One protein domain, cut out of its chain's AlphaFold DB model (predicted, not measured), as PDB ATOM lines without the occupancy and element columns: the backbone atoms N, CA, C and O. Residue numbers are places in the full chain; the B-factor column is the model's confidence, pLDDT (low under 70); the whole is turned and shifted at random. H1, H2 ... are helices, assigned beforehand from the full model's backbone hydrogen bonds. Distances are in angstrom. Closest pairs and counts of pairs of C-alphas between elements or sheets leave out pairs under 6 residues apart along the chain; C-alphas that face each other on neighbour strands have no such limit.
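AT A GLANCE: This is residues 82 to 113 and 125 to 217 of the 222 residues of an uncharacterized protein of Aspergillus tanneri (UniProt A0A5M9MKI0). The long helix H1 is met partway along its length, steeply, by residues 128 to 133 of a second long helix, H2, whose residues 139 to 144 pack on the short helix H4; the short helices H3 to H5 and the long loops are gathered away from the free end of H1, where residues 106 to 113, of which 106 to 111 belong to H1, stick out. The 125 printed residues include five named helices, H1 to H5 in order, and no named strand: all helix. The whole is only just compact, close to loose, with radius of gyration of the C-alphas 16.4 A and spans 54 by 37 by 27 A.

IN THESE COORDINATES: H1, residues 87 to 111, runs 35.4 A from C-alpha 87 at (-1.936, 14.969, -28.089). H2, residues 126 to 144, spans 26.8 A. H3 is residues 158 to 164, H4 170 to 178, and H5 193 to 197, ending at C-alpha 197 (-7.741, -1.113, -6.870).

HOW THE PARTS SIT: H1, with residues 91 to 102 alone, touches H2 at a steep tilt of 59 degrees, opposite ways; the closest C-alphas, Ser 98 and Trp 129, are 4.9 A apart. H2, with residues 139 to 144 alone, touches H4; the closest C-alphas, Ser 143 and Asp 174, are 4.7 A apart. H3 and H5 touch no helix. Every O i to N i+4 pair is within hydrogen-bond range in H1, H2, H4 and H5; H3 has 1 of 3, and 3 of 4 O i to N i+3 pairs.

THE WHOLE: Residues 114 to 124 are cut out, with 19.6 A between C-alphas 113 and 125. Links H2 to H3 and H4 to H5 are long. Of the printed part, 44 residues are under pLDDT 70, among them 82 to 113.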
ATOM      1  N   THR A  82      -4.520  21.232 -20.635       48.56
ATOM      2  CA  THR A  82      -4.377  20.658 -21.984       48.56
ATOM      3  C   THR A  82      -5.606  19.856 -22.386       48.56
ATOM      4  O   THR A  82      -5.864  19.713 -23.583       48.56
ATOM      5  N   GLY A  83      -6.442  19.449 -21.427       49.50
ATOM      6  CA  GLY A  83      -7.644  18.660 -21.664       49.50
ATOM      7  C   GLY A  83      -7.338  17.274 -22.227       49.50
ATOM      8  O   GLY A  83      -6.215  16.971 -22.628       49.50
ATOM      9  N   CYS A  84      -8.364  16.428 -22.313       50.88
ATOM     10  CA  CYS A  84      -8.287  15.086 -22.900       50.88
ATOM     11  C   CYS A  84      -8.150  15.149 -24.439       50.88
ATOM     12  O   CYS A  84      -8.914  14.530 -25.181       50.88
ATOM     13  N   LYS A  85      -7.217  15.962 -24.946       56.03
ATOM     14  CA  LYS A  85      -6.901  16.081 -26.369       56.03
ATOM     15  C   LYS A  85      -6.182  14.814 -26.832       56.03
ATOM     16  O   LYS A  85      -5.642  14.050 -26.044       56.03
ATOM     17  N   PHE A  86      -6.146  14.592 -28.141       53.25
ATOM     18  CA  PHE A  86      -5.455  13.446 -28.750       53.25
ATOM     19  C   PHE A  86      -3.912  13.551 -28.674       53.25
ATOM     20  O   PHE A  86      -3.206  12.614 -29.042       53.25
ATOM     21  N   GLY A  87      -3.375  14.685 -28.200       56.12
ATOM     22  CA  GLY A  87      -1.936  14.969 -28.089       56.12
ATOM     23  C   GLY A  87      -1.148  13.924 -27.282       56.12
ATOM     24  O   GLY A  87      -0.173  13.397 -27.813       56.12
ATOM     25  N   PRO A  88      -1.590  13.540 -26.068       60.28
ATOM     26  CA  PRO A  88      -1.051  12.422 -25.290       60.28
ATOM     27  C   PRO A  88      -0.924  11.097 -26.051       60.28
ATOM     28  O   PRO A  88       0.031  10.354 -25.829       60.28
ATOM     29  N   ILE A  89      -1.846  10.805 -26.974       60.25
ATOM     30  CA  ILE A  89      -1.824   9.579 -27.785       60.25
ATOM     31  C   ILE A  89      -0.708   9.660 -28.827       60.25
ATOM     32  O   ILE A  89       0.080   8.726 -28.964       60.25
ATOM     33  N   VAL A  90      -0.607  10.788 -29.537       61.09
ATOM     34  CA  VAL A  90       0.460  11.028 -30.521       61.09
ATOM     35  C   VAL A  90       1.825  11.022 -29.835       61.09
ATOM     36  O   VAL A  90       2.722  10.305 -30.272       61.09
ATOM     37  N   ALA A  91       1.961  11.732 -28.714       61.16
ATOM     38  CA  ALA A  91       3.180  11.750 -27.912       61.16
ATOM     39  C   ALA A  91       3.564  10.345 -27.418       61.16
ATOM     40  O   ALA A  91       4.731   9.969 -27.494       61.16
ATOM     41  N   TYR A  92       2.593   9.534 -26.984       64.56
ATOM     42  CA  TYR A  92       2.837   8.151 -26.578       64.56
ATOM     43  C   TYR A  92       3.289   7.258 -27.736       64.56
ATOM     44  O   TYR A  92       4.235   6.487 -27.580       64.56
ATOM     45  N   LEU A  93       2.629   7.344 -28.894       67.88
ATOM     46  CA  LEU A  93       3.002   6.558 -30.069       67.88
ATOM     47  C   LEU A  93       4.404   6.938 -30.552       67.88
ATOM     48  O   LEU A  93       5.209   6.047 -30.807       67.88
ATOM     49  N   CYS A  94       4.734   8.232 -30.582       64.19
ATOM     50  CA  CYS A  94       6.092   8.707 -30.850       64.19
ATOM     51  C   CYS A  94       7.090   8.195 -29.800       64.19
ATOM     52  O   CYS A  94       8.163   7.710 -30.158       64.19
ATOM     53  N   TYR A  95       6.732   8.220 -28.512       65.69
ATOM     54  CA  TYR A  95       7.585   7.729 -27.428       65.69
ATOM     55  C   TYR A  95       7.877   6.234 -27.564       65.69
ATOM     56  O   TYR A  95       9.042   5.840 -27.581       65.69
ATOM     57  N   TYR A  96       6.860   5.390 -27.734       66.19
ATOM     58  CA  TYR A  96       7.053   3.944 -27.847       66.19
ATOM     59  C   TYR A  96       7.674   3.522 -29.177       66.19
ATOM     60  O   TYR A  96       8.521   2.626 -29.181       66.19
ATOM     61  N   ALA A  97       7.321   4.177 -30.286       64.00
ATOM     62  CA  ALA A  97       8.000   3.967 -31.559       64.00
ATOM     63  C   ALA A  97       9.485   4.319 -31.416       64.00
ATOM     64  O   ALA A  97      10.339   3.472 -31.682       64.00
ATOM     65  N   SER A  98       9.805   5.508 -30.896       59.25
ATOM     66  CA  SER A  98      11.193   5.924 -30.692       59.25
ATOM     67  C   SER A  98      11.935   4.979 -29.747       59.25
ATOM     68  O   SER A  98      13.056   4.596 -30.046       59.25
ATOM     69  N   MET A  99      11.321   4.500 -28.662       64.69
ATOM     70  CA  MET A  99      11.970   3.576 -27.731       64.69
ATOM     71  C   MET A  99      12.239   2.200 -28.364       64.69
ATOM     72  O   MET A  99      13.330   1.646 -28.202       64.69
ATOM     73  N   PHE A 100      11.281   1.653 -29.119       64.56
ATOM     74  CA  PHE A 100      11.441   0.383 -29.829       64.56
ATOM     75  C   PHE A 100      12.539   0.474 -30.895       64.56
ATOM     76  O   PHE A 100      13.405  -0.402 -30.970       64.56
ATOM     77  N   PHE A 101      12.557   1.554 -31.678       61.53
ATOM     78  CA  PHE A 101      13.579   1.769 -32.699       61.53
ATOM     79  C   PHE A 101      14.947   2.077 -32.091       61.53
ATOM     80  O   PHE A 101      15.919   1.440 -32.482       61.53
ATOM     81  N   THR A 102      15.036   2.942 -31.081       62.38
ATOM     82  CA  THR A 102      16.291   3.253 -30.383       62.38
ATOM     83  C   THR A 102      16.888   2.010 -29.729       62.38
ATOM     84  O   THR A 102      18.089   1.797 -29.819       62.38
ATOM     85  N   THR A 103      16.078   1.121 -29.146       65.12
ATOM     86  CA  THR A 103      16.600  -0.133 -28.572       65.12
ATOM     87  C   THR A 103      17.144  -1.069 -29.651       65.12
ATOM     88  O   THR A 103      18.175  -1.711 -29.446       65.12
ATOM     89  N   ARG A 104      16.479  -1.150 -30.811       66.81
ATOM     90  CA  ARG A 104      16.949  -1.956 -31.949       66.81
ATOM     91  C   ARG A 104      18.207  -1.375 -32.582       66.81
ATOM     92  O   ARG A 104      19.112  -2.132 -32.896       66.81
ATOM     93  N   GLU A 105      18.289  -0.059 -32.709       63.38
ATOM     94  CA  GLU A 105      19.440   0.645 -33.275       63.38
ATOM     95  C   GLU A 105      20.629   0.638 -32.322       63.38
ATOM     96  O   GLU A 105      21.731   0.361 -32.754       63.38
ATOM     97  N   ILE A 106      20.438   0.839 -31.015       64.38
ATOM     98  CA  ILE A 106      21.526   0.709 -30.034       64.38
ATOM     99  C   ILE A 106      22.053  -0.727 -30.008       64.38
ATOM    100  O   ILE A 106      23.259  -0.927 -29.890       64.38
ATOM    101  N   ARG A 107      21.180  -1.735 -30.142       66.94
ATOM    102  CA  ARG A 107      21.619  -3.131 -30.295       66.94
ATOM    103  C   ARG A 107      22.373  -3.339 -31.602       66.94
ATOM    104  O   ARG A 107      23.465  -3.883 -31.550       66.94
ATOM    105  N   ALA A 108      21.868  -2.822 -32.720       64.12
ATOM    106  CA  ALA A 108      22.554  -2.887 -34.007       64.12
ATOM    107  C   ALA A 108      23.920  -2.180 -33.965       64.12
ATOM    108  O   ALA A 108      24.906  -2.756 -34.394       64.12
ATOM    109  N   LEU A 109      24.017  -0.989 -33.369       60.03
ATOM    110  CA  LEU A 109      25.258  -0.230 -33.184       60.03
ATOM    111  C   LEU A 109      26.233  -0.933 -32.228       60.03
ATOM    112  O   LEU A 109      27.443  -0.872 -32.424       60.03
ATOM    113  N   ARG A 110      25.717  -1.620 -31.201       65.94
ATOM    114  CA  ARG A 110      26.517  -2.437 -30.279       65.94
ATOM    115  C   ARG A 110      27.033  -3.713 -30.946       65.94
ATOM    116  O   ARG A 110      28.146  -4.136 -30.653       65.94
ATOM    117  N   GLU A 111      26.232  -4.320 -31.816       69.38
ATOM    118  CA  GLU A 111      26.585  -5.508 -32.601       69.38
ATOM    119  C   GLU A 111      27.526  -5.161 -33.769       69.38
ATOM    120  O   GLU A 111      28.392  -5.958 -34.115       69.38
ATOM    121  N   GLN A 112      27.440  -3.944 -34.314       62.81
ATOM    122  CA  GLN A 112      28.283  -3.407 -35.395       62.81
ATOM    123  C   GLN A 112      29.669  -2.923 -34.940       62.81
ATOM    124  O   GLN A 112      30.287  -2.122 -35.641       62.81
ATOM    125  N   GLY A 113      30.153  -3.394 -33.784       52.88
ATOM    126  CA  GLY A 113      31.415  -2.991 -33.159       52.88
ATOM    127  C   GLY A 113      32.462  -2.463 -34.146       52.88
ATOM    128  O   GLY A 113      33.010  -3.209 -34.949       52.88
ATOM    129  N   ARG A 125      15.131   8.942 -36.569       65.44
ATOM    130  CA  ARG A 125      15.427   8.209 -35.317       65.44
ATOM    131  C   ARG A 125      15.979   9.025 -34.150       65.44
ATOM    132  O   ARG A 125      15.764   8.657 -33.001       65.44
ATOM    133  N   PHE A 126      16.667  10.135 -34.417       69.25
ATOM    134  CA  PHE A 126      17.281  10.941 -33.355       69.25
ATOM    135  C   PHE A 126      16.320  11.990 -32.797       69.25
ATOM    136  O   PHE A 126      16.101  12.019 -31.591       69.25
ATOM    137  N   TYR A 127      15.738  12.833 -33.654       67.25
ATOM    138  CA  TYR A 127      14.898  13.953 -33.216       67.25
ATOM    139  C   TYR A 127      13.595  13.493 -32.558       67.25
ATOM    140  O   TYR A 127      13.212  14.048 -31.534       67.25
ATOM    141  N   GLU A 128      12.961  12.440 -33.078       66.69
ATOM    142  CA  GLU A 128      11.751  11.859 -32.482       66.69
ATOM    143  C   GLU A 128      12.038  11.326 -31.073       66.69
ATOM    144  O   GLU A 128      11.346  11.685 -30.122       66.69
ATOM    145  N   TRP A 129      13.122  10.557 -30.908       71.00
ATOM    146  CA  TRP A 129      13.579  10.103 -29.594       71.00
ATOM    147  C   TRP A 129      13.942  11.273 -28.671       71.00
ATOM    148  O   TRP A 129      13.530  11.275 -27.515       71.00
ATOM    149  N   HIS A 130      14.651  12.290 -29.172       72.00
ATOM    150  CA  HIS A 130      15.010  13.478 -28.389       72.00
ATOM    151  C   HIS A 130      13.779  14.215 -27.875       72.00
ATOM    152  O   HIS A 130      13.727  14.537 -26.695       72.00
ATOM    153  N   ILE A 131      12.777  14.448 -28.723       72.06
ATOM    154  CA  ILE A 131      11.523  15.100 -28.322       72.06
ATOM    155  C   ILE A 131      10.808  14.266 -27.252       72.06
ATOM    156  O   ILE A 131      10.332  14.806 -26.257       72.06
ATOM    157  N   CYS A 132      10.808  12.943 -27.401       74.00
ATOM    158  CA  CYS A 132      10.233  12.024 -26.423       74.00
ATOM    159  C   CYS A 132      10.972  12.062 -25.073       74.00
ATOM    160  O   CYS A 132      10.334  12.091 -24.022       74.00
ATOM    161  N   GLN A 133      12.308  12.110 -25.082       74.44
ATOM    162  CA  GLN A 133      13.104  12.280 -23.863       74.44
ATOM    163  C   GLN A 133      12.880  13.652 -23.224       74.44
ATOM    164  O   GLN A 133      12.720  13.732 -22.009       74.44
ATOM    165  N   LEU A 134      12.806  14.721 -24.023       78.62
ATOM    166  CA  LEU A 134      12.495  16.066 -23.537       78.62
ATOM    167  C   LEU A 134      11.124  16.115 -22.860       78.62
ATOM    168  O   LEU A 134      10.991  16.795 -21.849       78.62
ATOM    169  N   TYR A 135      10.138  15.361 -23.355       73.44
ATOM    170  CA  TYR A 135       8.831  15.257 -22.710       73.44
ATOM    171  C   TYR A 135       8.911  14.569 -21.338       73.44
ATOM    172  O   TYR A 135       8.345  15.065 -20.368       73.44
ATOM    173  N   VAL A 136       9.634  13.448 -21.228       76.25
ATOM    174  CA  VAL A 136       9.818  12.751 -19.939       76.25
ATOM    175  C   VAL A 136      10.548  13.644 -18.937       76.25
ATOM    176  O   VAL A 136      10.117  13.767 -17.794       76.25
ATOM    177  N   ILE A 137      11.616  14.311 -19.379       79.50
ATOM    178  CA  ILE A 137      12.370  15.262 -18.555       79.50
ATOM    179  C   ILE A 137      11.474  16.433 -18.141       79.50
ATOM    180  O   ILE A 137      11.515  16.845 -16.987       79.50
ATOM    181  N   PHE A 138      10.650  16.955 -19.052       78.81
ATOM    182  CA  PHE A 138       9.691  18.009 -18.744       78.81
ATOM    183  C   PHE A 138       8.704  17.565 -17.662       78.81
ATOM    184  O   PHE A 138       8.542  18.295 -16.693       78.81
ATOM    185  N   ALA A 139       8.094  16.383 -17.786       75.19
ATOM    186  CA  ALA A 139       7.148  15.876 -16.794       75.19
ATOM    187  C   ALA A 139       7.800  15.707 -15.410       75.19
ATOM    188  O   ALA A 139       7.234  16.141 -14.407       75.19
ATOM    189  N   GLU A 140       9.018  15.160 -15.361       78.06
ATOM    190  CA  GLU A 140       9.778  14.986 -14.119       78.06
ATOM    191  C   GLU A 140      10.117  16.340 -13.477       78.06
ATOM    192  O   GLU A 140       9.797  16.586 -12.316       78.06
ATOM    193  N   VAL A 141      10.702  17.265 -14.244       79.69
ATOM    194  CA  VAL A 141      11.103  18.588 -13.742       79.69
ATOM    195  C   VAL A 141       9.887  19.422 -13.353       79.69
ATOM    196  O   VAL A 141       9.914  20.078 -12.315       79.69
ATOM    197  N   ALA A 142       8.817  19.397 -14.149       76.38
ATOM    198  CA  ALA A 142       7.584  20.113 -13.852       76.38
ATOM    199  C   ALA A 142       6.981  19.625 -12.530       76.38
ATOM    200  O   ALA A 142       6.714  20.459 -11.664       76.38
ATOM    201  N   SER A 143       6.886  18.305 -12.335       70.31
ATOM    202  CA  SER A 143       6.379  17.719 -11.088       70.31
ATOM    203  C   SER A 143       7.221  18.089  -9.864       70.31
ATOM    204  O   SER A 143       6.675  18.282  -8.791       70.31
ATOM    205  N   GLN A 144       8.536  18.270 -10.009       78.50
ATOM    206  CA  GLN A 144       9.418  18.622  -8.888       78.50
ATOM    207  C   GLN A 144       9.604  20.135  -8.693       78.50
ATOM    208  O   GLN A 144      10.178  20.577  -7.697       78.50
ATOM    209  N   SER A 145       9.146  20.956  -9.640       74.62
ATOM    210  CA  SER A 145       9.327  22.413  -9.609       74.62
ATOM    211  C   SER A 145       8.347  23.142  -8.681       74.62
ATOM    212  O   SER A 145       8.490  24.348  -8.470       74.62
ATOM    213  N   GLY A 146       7.353  22.431  -8.137       71.06
ATOM    214  CA  GLY A 146       6.239  23.010  -7.380       71.06
ATOM    215  C   GLY A 146       5.213  23.741  -8.255       71.06
ATOM    216  O   GLY A 146       4.343  24.439  -7.733       71.06
ATOM    217  N   LEU A 147       5.321  23.611  -9.582       72.62
ATOM    218  CA  LEU A 147       4.366  24.152 -10.539       72.62
ATOM    219  C   LEU A 147       3.137  23.239 -10.609       72.62
ATOM    220  O   LEU A 147       3.246  22.065 -10.949       72.62
ATOM    221  N   ARG A 148       1.959  23.806 -10.340       75.38
ATOM    222  CA  ARG A 148       0.689  23.069 -10.351       75.38
ATOM    223  C   ARG A 148       0.113  22.996 -11.754       75.38
ATOM    224  O   ARG A 148      -0.598  23.913 -12.179       75.38
ATOM    225  N   LEU A 149       0.445  21.919 -12.458       74.94
ATOM    226  CA  LEU A 149      -0.012  21.651 -13.817       74.94
ATOM    227  C   LEU A 149      -0.941  20.438 -13.848       74.94
ATOM    228  O   LEU A 149      -0.539  19.322 -13.515       74.94
ATOM    229  N   HIS A 150      -2.163  20.647 -14.332       77.38
ATOM    230  CA  HIS A 150      -3.047  19.556 -14.720       77.38
ATOM    231  C   HIS A 150      -2.723  19.153 -16.166       77.38
ATOM    232  O   HIS A 150      -3.338  19.607 -17.130       77.38
ATOM    233  N   GLU A 151      -1.676  18.341 -16.289       76.88
ATOM    234  CA  GLU A 151      -1.227  17.712 -17.529       76.88
ATOM    235  C   GLU A 151      -1.169  16.207 -17.298       76.88
ATOM    236  O   GLU A 151      -0.572  15.752 -16.316       76.88
ATOM    237  N   SER A 152      -1.763  15.434 -18.194       74.88
ATOM    238  CA  SER A 152      -1.793  13.980 -18.073       74.88
ATOM    239  C   SER A 152      -0.529  13.363 -18.668       74.88
ATOM    240  O   SER A 152       0.029  13.834 -19.662       74.88
ATOM    241  N   SER A 153      -0.073  12.259 -18.078       70.88
ATOM    242  CA  SER A 153       1.009  11.471 -18.671       70.88
ATOM    243  C   SER A 153       0.603  10.988 -20.078       70.88
ATOM    244  O   SER A 153      -0.562  10.624 -20.286       70.88
ATOM    245  N   PRO A 154       1.519  10.983 -21.065       68.94
ATOM    246  CA  PRO A 154       1.229  10.545 -22.420       68.94
ATOM    247  C   PRO A 154       0.796   9.085 -22.368       68.94
ATOM    248  O   PRO A 154       1.564   8.208 -21.972       68.94
ATOM    249  N   ASN A 155      -0.460   8.835 -22.728       69.94
ATOM    250  CA  ASN A 155      -1.077   7.522 -22.687       69.94
ATOM    251  C   ASN A 155      -2.173   7.454 -23.771       69.94
ATOM    252  O   ASN A 155      -2.991   8.368 -23.897       69.94
ATOM    253  N   PRO A 156      -2.223   6.383 -24.584       67.69
ATOM    254  CA  PRO A 156      -3.195   6.254 -25.666       67.69
ATOM    255  C   PRO A 156      -4.632   6.141 -25.141       67.69
ATOM    256  O   PRO A 156      -5.592   6.341 -25.882       67.69
ATOM    257  N   LEU A 157      -4.777   5.822 -23.858       73.06
ATOM    258  CA  LEU A 157      -6.034   5.653 -23.154       73.06
ATOM    259  C   LEU A 157      -6.338   6.824 -22.212       73.06
ATOM    260  O   LEU A 157      -7.281   6.710 -21.435       73.06
ATOM    261  N   THR A 158      -5.608   7.949 -22.277       73.81
ATOM    262  CA  THR A 158      -5.882   9.119 -21.419       73.81
ATOM    263  C   THR A 158      -7.335   9.569 -21.535       73.81
ATOM    264  O   THR A 158      -8.000   9.728 -20.522       73.81
ATOM    265  N   TRP A 159      -7.876   9.658 -22.753       73.44
ATOM    266  CA  TRP A 159      -9.283  10.009 -22.985       73.44
ATOM    267  C   TRP A 159     -10.272   9.065 -22.283       73.44
ATOM    268  O   TRP A 159     -11.302   9.503 -21.777       73.44
ATOM    269  N   PHE A 160      -9.953   7.769 -22.228       76.94
ATOM    270  CA  PHE A 160     -10.777   6.762 -21.567       76.94
ATOM    271  C   PHE A 160     -10.648   6.877 -20.047       76.94
ATOM    272  O   PHE A 160     -11.639   6.818 -19.327       76.94
ATOM    273  N   MET A 161      -9.434   7.108 -19.550       76.50
ATOM    274  CA  MET A 161      -9.144   7.250 -18.123       76.50
ATOM    275  C   MET A 161      -9.685   8.549 -17.533       76.50
ATOM    276  O   MET A 161     -10.137   8.528 -16.390       76.50
ATOM    277  N   CYS A 162      -9.719   9.633 -18.318       75.62
ATOM    278  CA  CYS A 162     -10.401  10.879 -17.974       75.62
ATOM    279  C   CYS A 162     -11.854  10.609 -17.562       75.62
ATOM    280  O   CYS A 162     -12.326  11.150 -16.567       75.62
ATOM    281  N   TRP A 163     -12.561   9.738 -18.293       74.88
ATOM    282  CA  TRP A 163     -13.963   9.427 -18.001       74.88
ATOM    283  C   TRP A 163     -14.128   8.774 -16.622       74.88
ATOM    284  O   TRP A 163     -15.070   9.077 -15.893       74.88
ATOM    285  N   PHE A 164     -13.180   7.930 -16.217       76.06
ATOM    286  CA  PHE A 164     -13.191   7.323 -14.884       76.06
ATOM    287  C   PHE A 164     -12.539   8.201 -13.806       76.06
ATOM    288  O   PHE A 164     -12.577   7.838 -12.633       76.06
ATOM    289  N   GLY A 165     -11.946   9.344 -14.173       74.44
ATOM    290  CA  GLY A 165     -11.164  10.181 -13.260       74.44
ATOM    291  C   GLY A 165      -9.880   9.505 -12.762       74.44
ATOM    292  O   GLY A 165      -9.344   9.895 -11.724       74.44
ATOM    293  N   GLU A 166      -9.393   8.494 -13.487       80.19
ATOM    294  CA  GLU A 166      -8.236   7.655 -13.128       80.19
ATOM    295  C   GLU A 166      -6.971   8.013 -13.917       80.19
ATOM    296  O   GLU A 166      -5.986   7.263 -13.934       80.19
ATOM    297  N   GLU A 167      -6.986   9.149 -14.608       80.81
ATOM    298  CA  GLU A 167      -5.783   9.676 -15.235       80.81
ATOM    299  C   GLU A 167      -4.748  10.072 -14.180       80.81
ATOM    300  O   GLU A 167      -5.085  10.535 -13.085       80.81
ATOM    301  N   LEU A 168      -3.480   9.845 -14.517       77.38
ATOM    302  CA  LEU A 168      -2.351  10.265 -13.704       77.38
ATOM    303  C   LEU A 168      -1.835  11.593 -14.252       77.38
ATOM    304  O   LEU A 168      -1.341  11.644 -15.387       77.38
ATOM    305  N   VAL A 169      -1.949  12.643 -13.447       81.62
ATOM    306  CA  VAL A 169      -1.475  13.985 -13.794       81.62
ATOM    307  C   VAL A 169      -0.095  14.262 -13.204       81.62
ATOM    308  O   VAL A 169       0.321  13.613 -12.245       81.62
ATOM    309  N   ILE A 170       0.627  15.237 -13.762       79.56
ATOM    310  CA  ILE A 170       1.951  15.669 -13.275       79.56
ATOM    311  C   ILE A 170       1.925  15.976 -11.767       79.56
ATOM    312  O   ILE A 170       2.853  15.609 -11.051       79.56
ATOM    313  N   GLU A 171       0.842  16.569 -11.257       78.06
ATOM    314  CA  GLU A 171       0.665  16.833  -9.821       78.06
ATOM    315  C   GLU A 171       0.621  15.552  -8.968       78.06
ATOM    316  O   GLU A 171       1.118  15.538  -7.844       78.06
ATOM    317  N   ASP A 172       0.072  14.445  -9.481       78.31
ATOM    318  CA  ASP A 172       0.076  13.173  -8.746       78.31
ATOM    319  C   ASP A 172       1.509  12.677  -8.521       78.31
ATOM    320  O   ASP A 172       1.802  12.058  -7.496       78.31
ATOM    321  N   HIS A 173       2.402  12.998  -9.461       79.81
ATOM    322  CA  HIS A 173       3.827  12.727  -9.363       79.81
ATOM    323  C   HIS A 173       4.515  13.644  -8.332       79.81
ATOM    324  O   HIS A 173       5.323  13.148  -7.547       79.81
ATOM    325  N   ASP A 174       4.150  14.935  -8.241       80.19
ATOM    326  CA  ASP A 174       4.599  15.809  -7.133       80.19
ATOM    327  C   ASP A 174       4.176  15.224  -5.782       80.19
ATOM    328  O   ASP A 174       5.000  15.022  -4.891       80.19
ATOM    329  N   LEU A 175       2.895  14.868  -5.638       78.88
ATOM    330  CA  LEU A 175       2.337  14.315  -4.402       78.88
ATOM    331  C   LEU A 175       3.057  13.037  -3.957       78.88
ATOM    332  O   LEU A 175       3.289  12.850  -2.754       78.88
ATOM    333  N   HIS A 176       3.425  12.188  -4.917       81.19
ATOM    334  CA  HIS A 176       4.200  10.973  -4.691       81.19
ATOM    335  C   HIS A 176       5.575  11.273  -4.069       81.19
ATOM    336  O   HIS A 176       5.959  10.651  -3.070       81.19
ATOM    337  N   HIS A 177       6.305  12.252  -4.609       79.44
ATOM    338  CA  HIS A 177       7.639  12.620  -4.118       79.44
ATOM    339  C   HIS A 177       7.593  13.466  -2.845       79.44
ATOM    340  O   HIS A 177       8.388  13.251  -1.929       79.44
ATOM    341  N   ARG A 178       6.621  14.373  -2.728       77.06
ATOM    342  CA  ARG A 178       6.476  15.304  -1.603       77.06
ATOM    343  C   ARG A 178       6.181  14.601  -0.282       77.06
ATOM    344  O   ARG A 178       6.654  15.035   0.766       77.06
ATOM    345  N   LYS A 179       5.416  13.504  -0.312       73.19
ATOM    346  CA  LYS A 179       5.112  12.697   0.887       73.19
ATOM    347  C   LYS A 179       6.242  11.737   1.280       73.19
ATOM    348  O   LYS A 179       6.238  11.206   2.394       73.19
ATOM    349  N   GLY A 180       7.241  11.574   0.414       68.81
ATOM    350  CA  GLY A 180       8.429  10.769   0.660       68.81
ATOM    351  C   GLY A 180       8.184   9.258   0.608       68.81
ATOM    352  O   GLY A 180       7.066   8.757   0.670       68.81
ATOM    353  N   TRP A 181       9.278   8.501   0.539       60.91
ATOM    354  CA  TRP A 181       9.278   7.075   0.182       60.91
ATOM    355  C   TRP A 181       8.604   6.112   1.181       60.91
ATOM    356  O   TRP A 181       8.265   4.995   0.804       60.91
ATOM    357  N   LYS A 182       8.403   6.508   2.449       69.50
ATOM    358  CA  LYS A 182       7.816   5.634   3.493       69.50
ATOM    359  C   LYS A 182       6.292   5.726   3.614       69.50
ATOM    360  O   LYS A 182       5.682   4.822   4.175       69.50
ATOM    361  N   LYS A 183       5.692   6.826   3.157       70.38
ATOM    362  CA  LYS A 183       4.242   7.092   3.201       70.38
ATOM    363  C   LYS A 183       3.798   7.715   1.879       70.38
ATOM    364  O   LYS A 183       3.138   8.752   1.865       70.38
ATOM    365  N   SER A 184       4.257   7.121   0.782       74.44
ATOM    366  CA  SER A 184       3.889   7.577  -0.549       74.44
ATOM    367  C   SER A 184       2.571   6.946  -0.999       74.44
ATOM    368  O   SER A 184       2.054   6.019  -0.374       74.44
ATOM    369  N   TYR A 185       2.018   7.507  -2.060       80.94
ATOM    370  CA  TYR A 185       0.724   7.187  -2.641       80.94
ATOM    371  C   TYR A 185       0.794   7.463  -4.148       80.94
ATOM    372  O   TYR A 185       1.789   8.025  -4.609       80.94
ATOM    373  N   ASN A 186      -0.242   7.092  -4.904       80.88
ATOM    374  CA  ASN A 186      -0.290   7.275  -6.360       80.88
ATOM    375  C   ASN A 186       0.955   6.665  -7.054       80.88
ATOM    376  O   ASN A 186       1.711   7.351  -7.736       80.88
ATOM    377  N   TYR A 187       1.212   5.375  -6.824       78.88
ATOM    378  CA  TYR A 187       2.364   4.633  -7.357       78.88
ATOM    379  C   TYR A 187       2.281   4.361  -8.863       78.88
ATOM    380  O   TYR A 187       3.265   3.926  -9.477       78.88
ATOM    381  N   GLY A 188       1.112   4.558  -9.467       76.06
ATOM    382  CA  GLY A 188       0.918   4.463 -10.898       76.06
ATOM    383  C   GLY A 188       1.890   5.359 -11.666       76.06
ATOM    384  O   GLY A 188       2.142   6.495 -11.295       76.06
ATOM    385  N   LYS A 189       2.438   4.843 -12.772       71.56
ATOM    386  CA  LYS A 189       3.353   5.599 -13.655       71.56
ATOM    387  C   LYS A 189       2.663   6.214 -14.873       71.56
ATOM    388  O   LYS A 189       3.185   7.139 -15.484       71.56
ATOM    389  N   GLN A 190       1.510   5.662 -15.248       71.56
ATOM    390  CA  GLN A 190       0.716   6.100 -16.403       71.56
ATOM    391  C   GLN A 190      -0.762   6.327 -16.052       71.56
ATOM    392  O   GLN A 190      -1.460   7.011 -16.791       71.56
ATOM    393  N   THR A 191      -1.253   5.720 -14.965       80.75
ATOM    394  CA  THR A 191      -2.679   5.663 -14.599       80.75
ATOM    395  C   THR A 191      -2.808   5.477 -13.093       80.75
ATOM    396  O   THR A 191      -1.990   4.740 -12.537       80.75
ATOM    397  N   ARG A 192      -3.877   5.978 -12.470       81.00
ATOM    398  CA  ARG A 192      -4.212   5.709 -11.057       81.00
ATOM    399  C   ARG A 192      -5.132   4.505 -10.839       81.00
ATOM    400  O   ARG A 192      -5.397   4.145  -9.699       81.00
ATOM    401  N   VAL A 193      -5.519   3.802 -11.910       84.00
ATOM    402  CA  VAL A 193      -6.388   2.608 -11.845       84.00
ATOM    403  C   VAL A 193      -5.918   1.612 -10.779       84.00
ATOM    404  O   VAL A 193      -6.703   1.170  -9.943       84.00
ATOM    405  N   TRP A 194      -4.625   1.288 -10.765       81.81
ATOM    406  CA  TRP A 194      -4.062   0.359  -9.784       81.81
ATOM    407  C   TRP A 194      -4.026   0.939  -8.373       81.81
ATOM    408  O   TRP A 194      -4.264   0.209  -7.415       81.81
ATOM    409  N   ASP A 195      -3.811   2.246  -8.237       82.56
ATOM    410  CA  ASP A 195      -3.861   2.911  -6.937       82.56
ATOM    411  C   ASP A 195      -5.258   2.883  -6.325       82.56
ATOM    412  O   ASP A 195      -5.402   2.785  -5.107       82.56
ATOM    413  N   ARG A 196      -6.300   2.902  -7.154       82.38
ATOM    414  CA  ARG A 196      -7.674   2.723  -6.692       82.38
ATOM    415  C   ARG A 196      -7.976   1.281  -6.315       82.38
ATOM    416  O   ARG A 196      -8.553   1.043  -5.258       82.38
ATOM    417  N   VAL A 197      -7.553   0.324  -7.140       85.31
ATOM    418  CA  VAL A 197      -7.741  -1.113  -6.870       85.31
ATOM    419  C   VAL A 197      -7.058  -1.523  -5.563       85.31
ATOM    420  O   VAL A 197      -7.651  -2.243  -4.764       85.31
ATOM    421  N   PHE A 198      -5.846  -1.030  -5.310       85.06
ATOM    422  CA  PHE A 198      -5.065  -1.360  -4.113       85.06
ATOM    423  C   PHE A 198      -5.197  -0.341  -2.976       85.06
ATOM    424  O   PHE A 198      -4.511  -0.463  -1.964       85.06
ATOM    425  N   SER A 199      -6.096   0.641  -3.104       82.62
ATOM    426  CA  SER A 199      -6.326   1.686  -2.093       82.62
ATOM    427  C   SER A 199      -5.061   2.468  -1.692       82.62
ATOM    428  O   SER A 199      -4.931   2.920  -0.556       82.62
ATOM    429  N   THR A 200      -4.130   2.658  -2.629       82.94
ATOM    430  CA  THR A 200      -2.932   3.501  -2.484       82.94
ATOM    431  C   THR A 200      -3.113   4.895  -3.086       82.94
ATOM    432  O   THR A 200      -2.139   5.630  -3.238       82.94
ATOM    433  N   SER A 201      -4.346   5.286  -3.418       80.69
ATOM    434  CA  SER A 201      -4.656   6.614  -3.951       80.69
ATOM    435  C   SER A 201      -4.816   7.669  -2.850       80.69
ATOM    436  O   SER A 201      -5.329   7.380  -1.768       80.69
ATOM    437  N   THR A 202      -4.409   8.911  -3.125       79.19
ATOM    438  CA  THR A 202      -4.697  10.069  -2.256       79.19
ATOM    439  C   THR A 202      -5.634  11.070  -2.907       79.19
ATOM    440  O   THR A 202      -5.706  11.108  -4.136       79.19
ATOM    441  N   PRO A 203      -6.284  11.941  -2.104       72.69
ATOM    442  CA  PRO A 203      -6.971  13.107  -2.638       72.69
ATOM    443  C   PRO A 203      -6.047  13.891  -3.571       72.69
ATOM    444  O   PRO A 203      -4.925  14.235  -3.193       72.69
ATOM    445  N   ILE A 204      -6.528  14.118  -4.789       76.44
ATOM    446  CA  ILE A 204      -5.834  14.886  -5.816       76.44
ATOM    447  C   ILE A 204      -6.017  16.379  -5.557       76.44
ATOM    448  O   ILE A 204      -7.110  16.825  -5.211       76.44
ATOM    449  N   GLU A 205      -4.954  17.163  -5.729       71.88
ATOM    450  CA  GLU A 205      -5.038  18.625  -5.594       71.88
ATOM    451  C   GLU A 205      -5.608  19.272  -6.859       71.88
ATOM    452  O   GLU A 205      -6.388  20.222  -6.776       71.88
ATOM    453  N   CYS A 206      -5.303  18.683  -8.019       72.62
ATOM    454  CA  CYS A 206      -5.841  19.053  -9.326       72.62
ATOM    455  C   CYS A 206      -7.197  18.383  -9.617       72.62
ATOM    456  O   CYS A 206      -7.394  17.834 -10.701       72.62
ATOM    457  N   ALA A 207      -8.119  18.394  -8.650       73.31
ATOM    458  CA  ALA A 207      -9.518  18.054  -8.912       73.31
ATOM    459  C   ALA A 207     -10.121  19.058  -9.907       73.31
ATOM    460  O   ALA A 207      -9.747  20.227  -9.890       73.31
ATOM    461  N   SER A 208     -11.071  18.626 -10.740       72.06
ATOM    462  CA  SER A 208     -11.680  19.448 -11.802       72.06
ATOM    463  C   SER A 208     -12.233  20.794 -11.319       72.06
ATOM    464  O   SER A 208     -12.217  21.765 -12.072       72.06
ATOM    465  N   GLU A 209     -12.688  20.845 -10.067       74.38
ATOM    466  CA  GLU A 209     -13.217  22.027  -9.376       74.38
ATOM    467  C   GLU A 209     -12.130  23.040  -8.973       74.38
ATOM    468  O   GLU A 209     -12.411  24.226  -8.831       74.38
ATOM    469  N   ASN A 210     -10.883  22.589  -8.811       75.88
ATOM    470  CA  ASN A 210      -9.747  23.404  -8.366       75.88
ATOM    471  C   ASN A 210      -8.906  23.967  -9.528       75.88
ATOM    472  O   ASN A 210      -7.891  24.628  -9.283       75.88
ATOM    473  N   ILE A 211      -9.287  23.680 -10.776       74.94
ATOM    474  CA  ILE A 211      -8.540  24.061 -11.980       74.94
ATOM    475  C   ILE A 211      -8.963  25.457 -12.453       74.94
ATOM    476  O   ILE A 211     -10.144  25.741 -12.639       74.94
ATOM    477  N   ASP A 212      -7.975  26.324 -12.688       76.31
ATOM    478  CA  ASP A 212      -8.140  27.608 -13.368       76.31
ATOM    479  C   ASP A 212      -8.199  27.386 -14.885       76.31
ATOM    480  O   ASP A 212      -7.174  27.180 -15.541       76.31
ATOM    481  N   TYR A 213      -9.409  27.433 -15.445       73.81
ATOM    482  CA  TYR A 213      -9.624  27.326 -16.890       73.81
ATOM    483  C   TYR A 213      -9.433  28.658 -17.633       73.81
ATOM    484  O   TYR A 213      -9.326  28.655 -18.859       73.81
ATOM    485  N   GLU A 214      -9.374  29.796 -16.932       74.25
ATOM    486  CA  GLU A 214      -9.225  31.114 -17.560       74.25
ATOM    487  C   GLU A 214      -7.761  31.409 -17.906       74.25
ATOM    488  O   GLU A 214      -7.457  31.906 -18.991       74.25
ATOM    489  N   ASN A 215      -6.829  31.070 -17.010       72.12
ATOM    490  CA  ASN A 215      -5.405  31.372 -17.170       72.12
ATOM    491  C   ASN A 215      -4.594  30.136 -17.581       72.12
ATOM    492  O   ASN A 215      -3.849  29.563 -16.782       72.12
ATOM    493  N   SER A 216      -4.697  29.756 -18.853       69.88
ATOM    494  CA  SER A 216      -3.927  28.642 -19.421       69.88
ATOM    495  C   SER A 216      -2.488  29.044 -19.776       69.88
ATOM    496  O   SER A 216      -2.260  30.086 -20.392       69.88
ATOM    497  N   ALA A 217      -1.510  28.197 -19.436       67.50
ATOM    498  CA  ALA A 217      -0.140  28.318 -19.932       67.50
ATOM    499  C   ALA A 217       0.055  27.424 -21.174       67.50
ATOM    500  O   ALA A 217      -0.373  26.272 -21.169       67.50
TER     501      ALA A 217